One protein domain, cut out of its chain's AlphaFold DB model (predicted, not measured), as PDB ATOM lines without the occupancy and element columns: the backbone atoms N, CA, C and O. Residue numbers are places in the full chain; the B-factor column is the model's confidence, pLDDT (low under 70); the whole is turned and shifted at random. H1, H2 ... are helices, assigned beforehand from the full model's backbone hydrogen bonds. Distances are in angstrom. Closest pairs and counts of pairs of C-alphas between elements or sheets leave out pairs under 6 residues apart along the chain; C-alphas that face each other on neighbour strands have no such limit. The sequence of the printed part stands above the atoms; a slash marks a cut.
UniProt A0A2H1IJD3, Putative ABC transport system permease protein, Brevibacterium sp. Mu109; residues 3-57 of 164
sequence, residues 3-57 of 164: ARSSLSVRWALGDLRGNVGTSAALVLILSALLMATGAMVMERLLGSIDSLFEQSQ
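What this domain is: This is residues 3 to 57 of the 164 residues of the protein "Putative ABC transport system permease protein" of Brevibacterium sp. Mu109 (UniProt A0A2H1IJD3). Two helices meet near their ends as an L, a short arm H1 and a long arm H2, joined at the corner by a tight link. Away from that corner both arms stand free, with nothing packed beside them. The printed part has 55 residues, with H1 then H2, no named strand, and the class all helix. It is extended, with a radius of gyration of the C-alphas of 20.1 A and spans of 58 by 29 by 6 A.

Where its parts are: H1 is residues 3 to 18, 23.0 A long from C-alpha 3 at (9.557, -14.658, -37.500). H2 is residues 20 to 56, 53.2 A long, ending at C-alpha 56 at (-7.844, -65.597, -26.124).

How they stand to each other: H1 and H2 are close but not clearly touching; their closest C-alphas, of Leu 16 and Ser 23, are 5.7 A apart. Their lines are only just about perpendicular, at 71 degrees. In H1 and H2 every O i to N i+4 pair is within hydrogen-bond range.

The domain as a whole: The C-alphas farthest apart, of Gly 18 and Gln 57, are 59.2 A apart. The printed part has no cut. Residues 3 to 5 are under pLDDT 70.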
ATOM      1  N   ALA A   3       8.472 -15.510 -38.008       63.28
ATOM      2  CA  ALA A   3       9.557 -14.658 -37.500       63.28
ATOM      3  C   ALA A   3       9.612 -14.553 -35.963       63.28
ATOM      4  O   ALA A   3      10.671 -14.310 -35.394       63.28
ATOM      5  N   ARG A   4       8.477 -14.738 -35.272       64.31
ATOM      6  CA  ARG A   4       8.424 -14.694 -33.802       64.31
ATOM      7  C   ARG A   4       9.012 -15.959 -33.176       64.31
ATOM      8  O   ARG A   4       9.776 -15.839 -32.230       64.31
ATOM      9  N   SER A   5       8.736 -17.138 -33.739       67.88
ATOM     10  CA  SER A   5       9.277 -18.407 -33.233       67.88
ATOM     11  C   SER A   5      10.798 -18.481 -33.368       67.88
ATOM     12  O   SER A   5      11.464 -18.930 -32.441       67.88
ATOM     13  N   SER A   6      11.373 -17.976 -34.463       74.62
ATOM     14  CA  SER A   6      12.831 -17.970 -34.649       74.62
ATOM     15  C   SER A   6      13.557 -17.029 -33.681       74.62
ATOM     16  O   SER A   6      14.646 -17.355 -33.211       74.62
ATOM     17  N   LEU A   7      12.953 -15.892 -33.329       77.25
ATOM     18  CA  LEU A   7      13.476 -14.996 -32.295       77.25
ATOM     19  C   LEU A   7      13.366 -15.630 -30.903       77.25
ATOM     20  O   LEU A   7      14.357 -15.647 -30.178       77.25
ATOM     21  N   SER A   8      12.218 -16.219 -30.557       79.38
ATOM     22  CA  SER A   8      12.019 -16.913 -29.276       79.38
ATOM     23  C   SER A   8      13.016 -18.055 -29.069       79.38
ATOM     24  O   SER A   8      13.594 -18.176 -27.994       79.38
ATOM     25  N   VAL A   9      13.274 -18.853 -30.108       77.12
ATOM     26  CA  VAL A   9      14.239 -19.962 -30.066       77.12
ATOM     27  C   VAL A   9      15.660 -19.447 -29.830       77.12
ATOM     28  O   VAL A   9      16.378 -19.999 -29.005       77.12
ATOM     29  N   ARG A  10      16.074 -18.358 -30.490       77.12
ATOM     30  CA  ARG A  10      17.419 -17.779 -30.302       77.12
ATOM     31  C   ARG A  10      17.624 -17.210 -28.898       77.12
ATOM     32  O   ARG A  10      18.710 -17.367 -28.348       77.12
ATOM     33  N   TRP A  11      16.594 -16.588 -28.324       77.06
ATOM     34  CA  TRP A  11      16.617 -16.117 -26.939       77.06
ATOM     35  C   TRP A  11      16.662 -17.279 -25.943       77.06
ATOM     36  O   TRP A  11      17.503 -17.269 -25.050       77.06
ATOM     37  N   ALA A  12      15.854 -18.321 -26.153       76.31
ATOM     38  CA  ALA A  12      15.877 -19.523 -25.324       76.31
ATOM     39  C   ALA A  12      17.238 -20.238 -25.385       76.31
ATOM     40  O   ALA A  12      17.801 -20.568 -24.351       76.31
ATOM     41  N   LEU A  13      17.830 -20.421 -26.572       75.25
ATOM     42  CA  LEU A  13      19.169 -21.016 -26.693       75.25
ATOM     43  C   LEU A  13      20.260 -20.161 -26.031       75.25
ATOM     44  O   LEU A  13      21.230 -20.716 -25.519       75.25
ATOM     45  N   GLY A  14      20.119 -18.833 -26.050       79.50
ATOM     46  CA  GLY A  14      20.998 -17.926 -25.312       79.50
ATOM     47  C   GLY A  14      20.904 -18.141 -23.799       79.50
ATOM     48  O   GLY A  14      21.936 -18.229 -23.139       79.50
ATOM     49  N   ASP A  15      19.687 -18.315 -23.283       75.06
ATOM     50  CA  ASP A  15      19.402 -18.571 -21.866       75.06
ATOM     51  C   ASP A  15      19.933 -19.946 -21.408       75.06
ATOM     52  O   ASP A  15      20.633 -20.045 -20.399       75.06
ATOM     53  N   LEU A  16      19.748 -20.992 -22.231       73.38
ATOM     54  CA  LEU A  16      20.327 -22.324 -21.987       73.38
ATOM     55  C   LEU A  16      21.864 -22.311 -21.968       73.38
ATOM     56  O   LEU A  16      22.499 -23.075 -21.239       73.38
ATOM     57  N   ARG A  17      22.483 -21.461 -22.795       73.69
ATOM     58  CA  ARG A  17      23.945 -21.366 -22.909       73.69
ATOM     59  C   ARG A  17      24.557 -20.457 -21.840       73.69
ATOM     60  O   ARG A  17      25.726 -20.635 -21.508       73.69
ATOM     61  N   GLY A  18      23.780 -19.518 -21.302       79.75
ATOM     62  CA  GLY A  18      24.183 -18.623 -20.218       79.75
ATOM     63  C   GLY A  18      24.308 -19.324 -18.864       79.75
ATOM     64  O   GLY A  18      25.168 -18.945 -18.073       79.75
ATOM     65  N   ASN A  19      23.511 -20.373 -18.611       81.25
ATOM     66  CA  ASN A  19      23.538 -21.112 -17.346       81.25
ATOM     67  C   ASN A  19      23.561 -22.640 -17.570       81.25
ATOM     68  O   ASN A  19      22.535 -23.326 -17.601       81.25
ATOM     69  N   VAL A  20      24.772 -23.181 -17.755       79.06
ATOM     70  CA  VAL A  20      25.013 -24.594 -18.113       79.06
ATOM     71  C   VAL A  20      24.573 -25.573 -17.020       79.06
ATOM     72  O   VAL A  20      24.040 -26.633 -17.336       79.06
ATOM     73  N   GLY A  21      24.760 -25.231 -15.740       84.31
ATOM     74  CA  GLY A  21      24.443 -26.136 -14.628       84.31
ATOM     75  C   GLY A  21      22.945 -26.421 -14.491       84.31
ATOM     76  O   GLY A  21      22.535 -27.578 -14.401       84.31
ATOM     77  N   THR A  22      22.116 -25.378 -14.541       84.12
ATOM     78  CA  THR A  22      20.653 -25.509 -14.461       84.12
ATOM     79  C   THR A  22      20.071 -26.176 -15.703       84.12
ATOM     80  O   THR A  22      19.196 -27.032 -15.579       84.12
ATOM     81  N   SER A  23      20.592 -25.859 -16.890       84.88
ATOM     82  CA  SER A  23      20.166 -26.490 -18.144       84.88
ATOM     83  C   SER A  23      20.484 -27.988 -18.173       84.88
ATOM     84  O   SER A  23      19.639 -28.790 -18.568       84.88
ATOM     85  N   ALA A  24      21.669 -28.390 -17.699       87.81
ATOM     86  CA  ALA A  24      22.034 -29.800 -17.579       87.81
ATOM     87  C   ALA A  24      21.129 -30.541 -16.582       87.81
ATOM     88  O   ALA A  24      20.632 -31.622 -16.892       87.81
ATOM     89  N   ALA A  25      20.849 -29.942 -15.419       90.25
ATOM     90  CA  ALA A  25      19.936 -30.521 -14.436       90.25
ATOM     91  C   ALA A  25      18.516 -30.705 -15.001       90.25
ATOM     92  O   ALA A  25      17.908 -31.754 -14.802       90.25
ATOM     93  N   LEU A  26      18.006 -29.730 -15.762       90.44
ATOM     94  CA  LEU A  26      16.685 -29.811 -16.389       90.44
ATOM     95  C   LEU A  26      16.600 -30.960 -17.400       90.44
ATOM     96  O   LEU A  26      15.628 -31.713 -17.382       90.44
ATOM     97  N   VAL A  27      17.619 -31.132 -18.247       91.38
ATOM     98  CA  VAL A  27      17.664 -32.240 -19.217       91.38
ATOM     99  C   VAL A  27      17.726 -33.593 -18.509       91.38
ATOM    100  O   VAL A  27      17.027 -34.519 -18.914       91.38
ATOM    101  N   LEU A  28      18.507 -33.710 -17.432       94.62
ATOM    102  CA  LEU A  28      18.590 -34.946 -16.649       94.62
ATOM    103  C   LEU A  28      17.251 -35.297 -15.990       94.62
ATOM    104  O   LEU A  28      16.812 -36.442 -16.077       94.62
ATOM    105  N   ILE A  29      16.569 -34.315 -15.392       95.44
ATOM    106  CA  ILE A  29      15.244 -34.509 -14.784       95.44
ATOM    107  C   ILE A  29      14.214 -34.895 -15.851       95.44
ATOM    108  O   ILE A  29      13.452 -35.839 -15.655       95.44
ATOM    109  N   LEU A  30      14.212 -34.206 -16.996       95.06
ATOM    110  CA  LEU A  30      13.310 -34.511 -18.105       95.06
ATOM    111  C   LEU A  30      13.548 -35.927 -18.640       95.06
ATOM    112  O   LEU A  30      12.592 -36.665 -18.857       95.06
ATOM    113  N   SER A  31      14.812 -36.320 -18.816       96.25
ATOM    114  CA  SER A  31      15.172 -37.664 -19.267       96.25
ATOM    115  C   SER A  31      14.738 -38.726 -18.262       96.25
ATOM    116  O   SER A  31      14.210 -39.757 -18.669       96.25
ATOM    117  N   ALA A  32      14.927 -38.484 -16.963       96.06
ATOM    118  CA  ALA A  32      14.488 -39.399 -15.915       96.06
ATOM    119  C   ALA A  32      12.957 -39.542 -15.892       96.06
ATOM    120  O   ALA A  32      12.446 -40.655 -15.792       96.06
ATOM    121  N   LEU A  33      12.221 -38.437 -16.052       96.50
ATOM    122  CA  LEU A  33      10.759 -38.443 -16.119       96.50
ATOM    123  C   LEU A  33      10.245 -39.193 -17.357       96.50
ATOM    124  O   LEU A  33       9.309 -39.989 -17.253       96.50
ATOM    125  N   LEU A  34      10.867 -38.975 -18.521       96.44
ATOM    126  CA  LEU A  34      10.546 -39.712 -19.745       96.44
ATOM    127  C   LEU A  34      10.813 -41.211 -19.583       96.44
ATOM    128  O   LEU A  34       9.978 -42.025 -19.963       96.44
ATOM    129  N   MET A  35      11.951 -41.575 -18.991       96.94
ATOM    130  CA  MET A  35      12.306 -42.970 -18.736       96.94
ATOM    131  C   MET A  35      11.295 -43.634 -17.792       96.94
ATOM    132  O   MET A  35      10.806 -44.722 -18.081       96.94
ATOM    133  N   ALA A  36      10.934 -42.963 -16.692       96.25
ATOM    134  CA  ALA A  36       9.984 -43.483 -15.710       96.25
ATOM    135  C   ALA A  36       8.579 -43.671 -16.302       96.25
ATOM    136  O   ALA A  36       7.942 -44.704 -16.105       96.25
ATOM    137  N   THR A  37       8.095 -42.691 -17.066       96.06
ATOM    138  CA  THR A  37       6.791 -42.790 -17.735       96.06
ATOM    139  C   THR A  37       6.792 -43.835 -18.848       96.06
ATOM    140  O   THR A  37       5.833 -44.598 -18.956       96.06
ATOM    141  N   GLY A  38       7.877 -43.936 -19.617       96.12
ATOM    142  CA  GLY A  38       8.054 -44.978 -20.626       96.12
ATOM    143  C   GLY A  38       8.030 -46.385 -20.026       96.12
ATOM    144  O   GLY A  38       7.328 -47.250 -20.545       96.12
ATOM    145  N   ALA A  39       8.722 -46.597 -18.903       96.25
ATOM    146  CA  ALA A  39       8.718 -47.876 -18.194       96.25
ATOM    147  C   ALA A  39       7.305 -48.270 -17.730       96.25
ATOM    148  O   ALA A  39       6.854 -49.372 -18.031       96.25
ATOM    149  N   MET A  40       6.558 -47.346 -17.112       96.06
ATOM    150  CA  MET A  40       5.171 -47.603 -16.693       96.06
ATOM    151  C   MET A  40       4.252 -47.970 -17.866       96.06
ATOM    152  O   MET A  40       3.370 -48.818 -17.731       96.06
ATOM    153  N   VAL A  41       4.419 -47.324 -19.022       97.12
ATOM    154  CA  VAL A  41       3.631 -47.650 -20.220       97.12
ATOM    155  C   VAL A  41       4.002 -49.032 -20.754       97.12
ATOM    156  O   VAL A  41       3.104 -49.793 -21.108       97.12
ATOM    157  N   MET A  42       5.290 -49.382 -20.770       96.12
ATOM    158  CA  MET A  42       5.745 -50.709 -21.187       96.12
ATOM    159  C   MET A  42       5.193 -51.818 -20.292       96.12
ATOM    160  O   MET A  42       4.687 -52.806 -20.810       96.12
ATOM    161  N   GLU A  43       5.205 -51.640 -18.971       95.31
ATOM    162  CA  GLU A  43       4.608 -52.604 -18.035       95.31
ATOM    163  C   GLU A  43       3.113 -52.809 -18.305       95.31
ATOM    164  O   GLU A  43       2.633 -53.939 -18.359       95.31
ATOM    165  N   ARG A  44       2.373 -51.719 -18.546       95.44
ATOM    166  CA  ARG A  44       0.943 -51.794 -18.883       95.44
ATOM    167  C   ARG A  44       0.690 -52.498 -20.212       95.44
ATOM    168  O   ARG A  44      -0.284 -53.235 -20.327       95.44
ATOM    169  N   LEU A  45       1.537 -52.263 -21.212       95.88
ATOM    170  CA  LEU A  45       1.439 -52.919 -22.516       95.88
ATOM    171  C   LEU A  45       1.700 -54.417 -22.400       95.88
ATOM    172  O   LEU A  45       0.910 -55.203 -22.910       95.88
ATOM    173  N   LEU A  46       2.769 -54.805 -21.703       94.50
ATOM    174  CA  LEU A  46       3.104 -56.209 -21.488       94.50
ATOM    175  C   LEU A  46       1.988 -56.924 -20.718       94.50
ATOM    176  O   LEU A  46       1.481 -57.930 -21.200       94.50
ATOM    177  N   GLY A  47       1.490 -56.339 -19.624       92.19
ATOM    178  CA  GLY A  47       0.360 -56.916 -18.889       92.19
ATOM    179  C   GLY A  47      -0.932 -56.996 -19.713       92.19
ATOM    180  O   GLY A  47      -1.697 -57.946 -19.576       92.19
ATOM    181  N   SER A  48      -1.180 -56.037 -20.612       95.25
ATOM    182  CA  SER A  48      -2.316 -56.109 -21.543       95.25
ATOM    183  C   SER A  48      -2.158 -57.230 -22.568       95.25
ATOM    184  O   SER A  48      -3.161 -57.812 -22.972       95.25
ATOM    185  N   ILE A  49      -0.935 -57.498 -23.024       92.88
ATOM    186  CA  ILE A  49      -0.643 -58.586 -23.958       92.88
ATOM    187  C   ILE A  49      -0.856 -59.926 -23.258       92.88
ATOM    188  O   ILE A  49      -1.555 -60.780 -23.796       92.88
ATOM    189  N   ASP A  50      -0.337 -60.080 -22.043       90.00
ATOM    190  CA  ASP A  50      -0.520 -61.297 -21.251       90.00
ATOM    191  C   ASP A  50      -2.005 -61.548 -20.971       90.00
ATOM    192  O   ASP A  50      -2.507 -62.641 -21.215       90.00
ATOM    193  N   SER A  51      -2.749 -60.506 -20.582       90.44
ATOM    194  CA  SER A  51      -4.197 -60.599 -20.379       90.44
ATOM    195  C   SER A  51      -4.959 -60.951 -21.662       90.44
ATOM    196  O   SER A  51      -5.954 -61.675 -21.607       90.44
ATOM    197  N   LEU A  52      -4.511 -60.463 -22.823       90.62
ATOM    198  CA  LEU A  52      -5.083 -60.847 -24.113       90.62
ATOM    199  C   LEU A  52      -4.813 -62.324 -24.408       90.62
ATOM    200  O   LEU A  52      -5.716 -63.021 -24.862       90.62
ATOM    201  N   PHE A  53      -3.600 -62.811 -24.156       86.44
ATOM    202  CA  PHE A  53      -3.247 -64.215 -24.361       86.44
ATOM    203  C   PHE A  53      -4.009 -65.151 -23.419       86.44
ATOM    204  O   PHE A  53      -4.516 -66.177 -23.862       86.44
ATOM    205  N   GLU A  54      -4.163 -64.762 -22.156       85.88
ATOM    206  CA  GLU A  54      -4.916 -65.523 -21.158       85.88
ATOM    207  C   GLU A  54      -6.410 -65.613 -21.508       85.88
ATOM    208  O   GLU A  54      -7.020 -66.670 -21.359       85.88
ATOM    209  N   GLN A  55      -6.996 -64.535 -22.039       85.56
ATOM    210  CA  GLN A  55      -8.397 -64.524 -22.477       85.56
ATOM    211  C   GLN A  55      -8.618 -65.214 -23.825       85.56
ATOM    212  O   GLN A  55      -9.654 -65.841 -24.027       85.56
ATOM    213  N   SER A  56      -7.685 -65.064 -24.767       81.88
ATOM    214  CA  SER A  56      -7.844 -65.597 -26.124       81.88
ATOM    215  C   SER A  56      -7.530 -67.083 -26.237       81.88
ATOM    216  O   SER A  56      -7.940 -67.670 -27.236       81.88
ATOM    217  N   GLN A  57      -6.826 -67.667 -25.253       80.69
ATOM    218  CA  GLN A  57      -6.414 -69.079 -25.211       80.69
ATOM    219  C   GLN A  57      -6.067 -69.607 -26.613       80.69
ATOM    220  O   GLN A  57      -6.746 -70.498 -27.129       80.69
TER     221      GLN A  57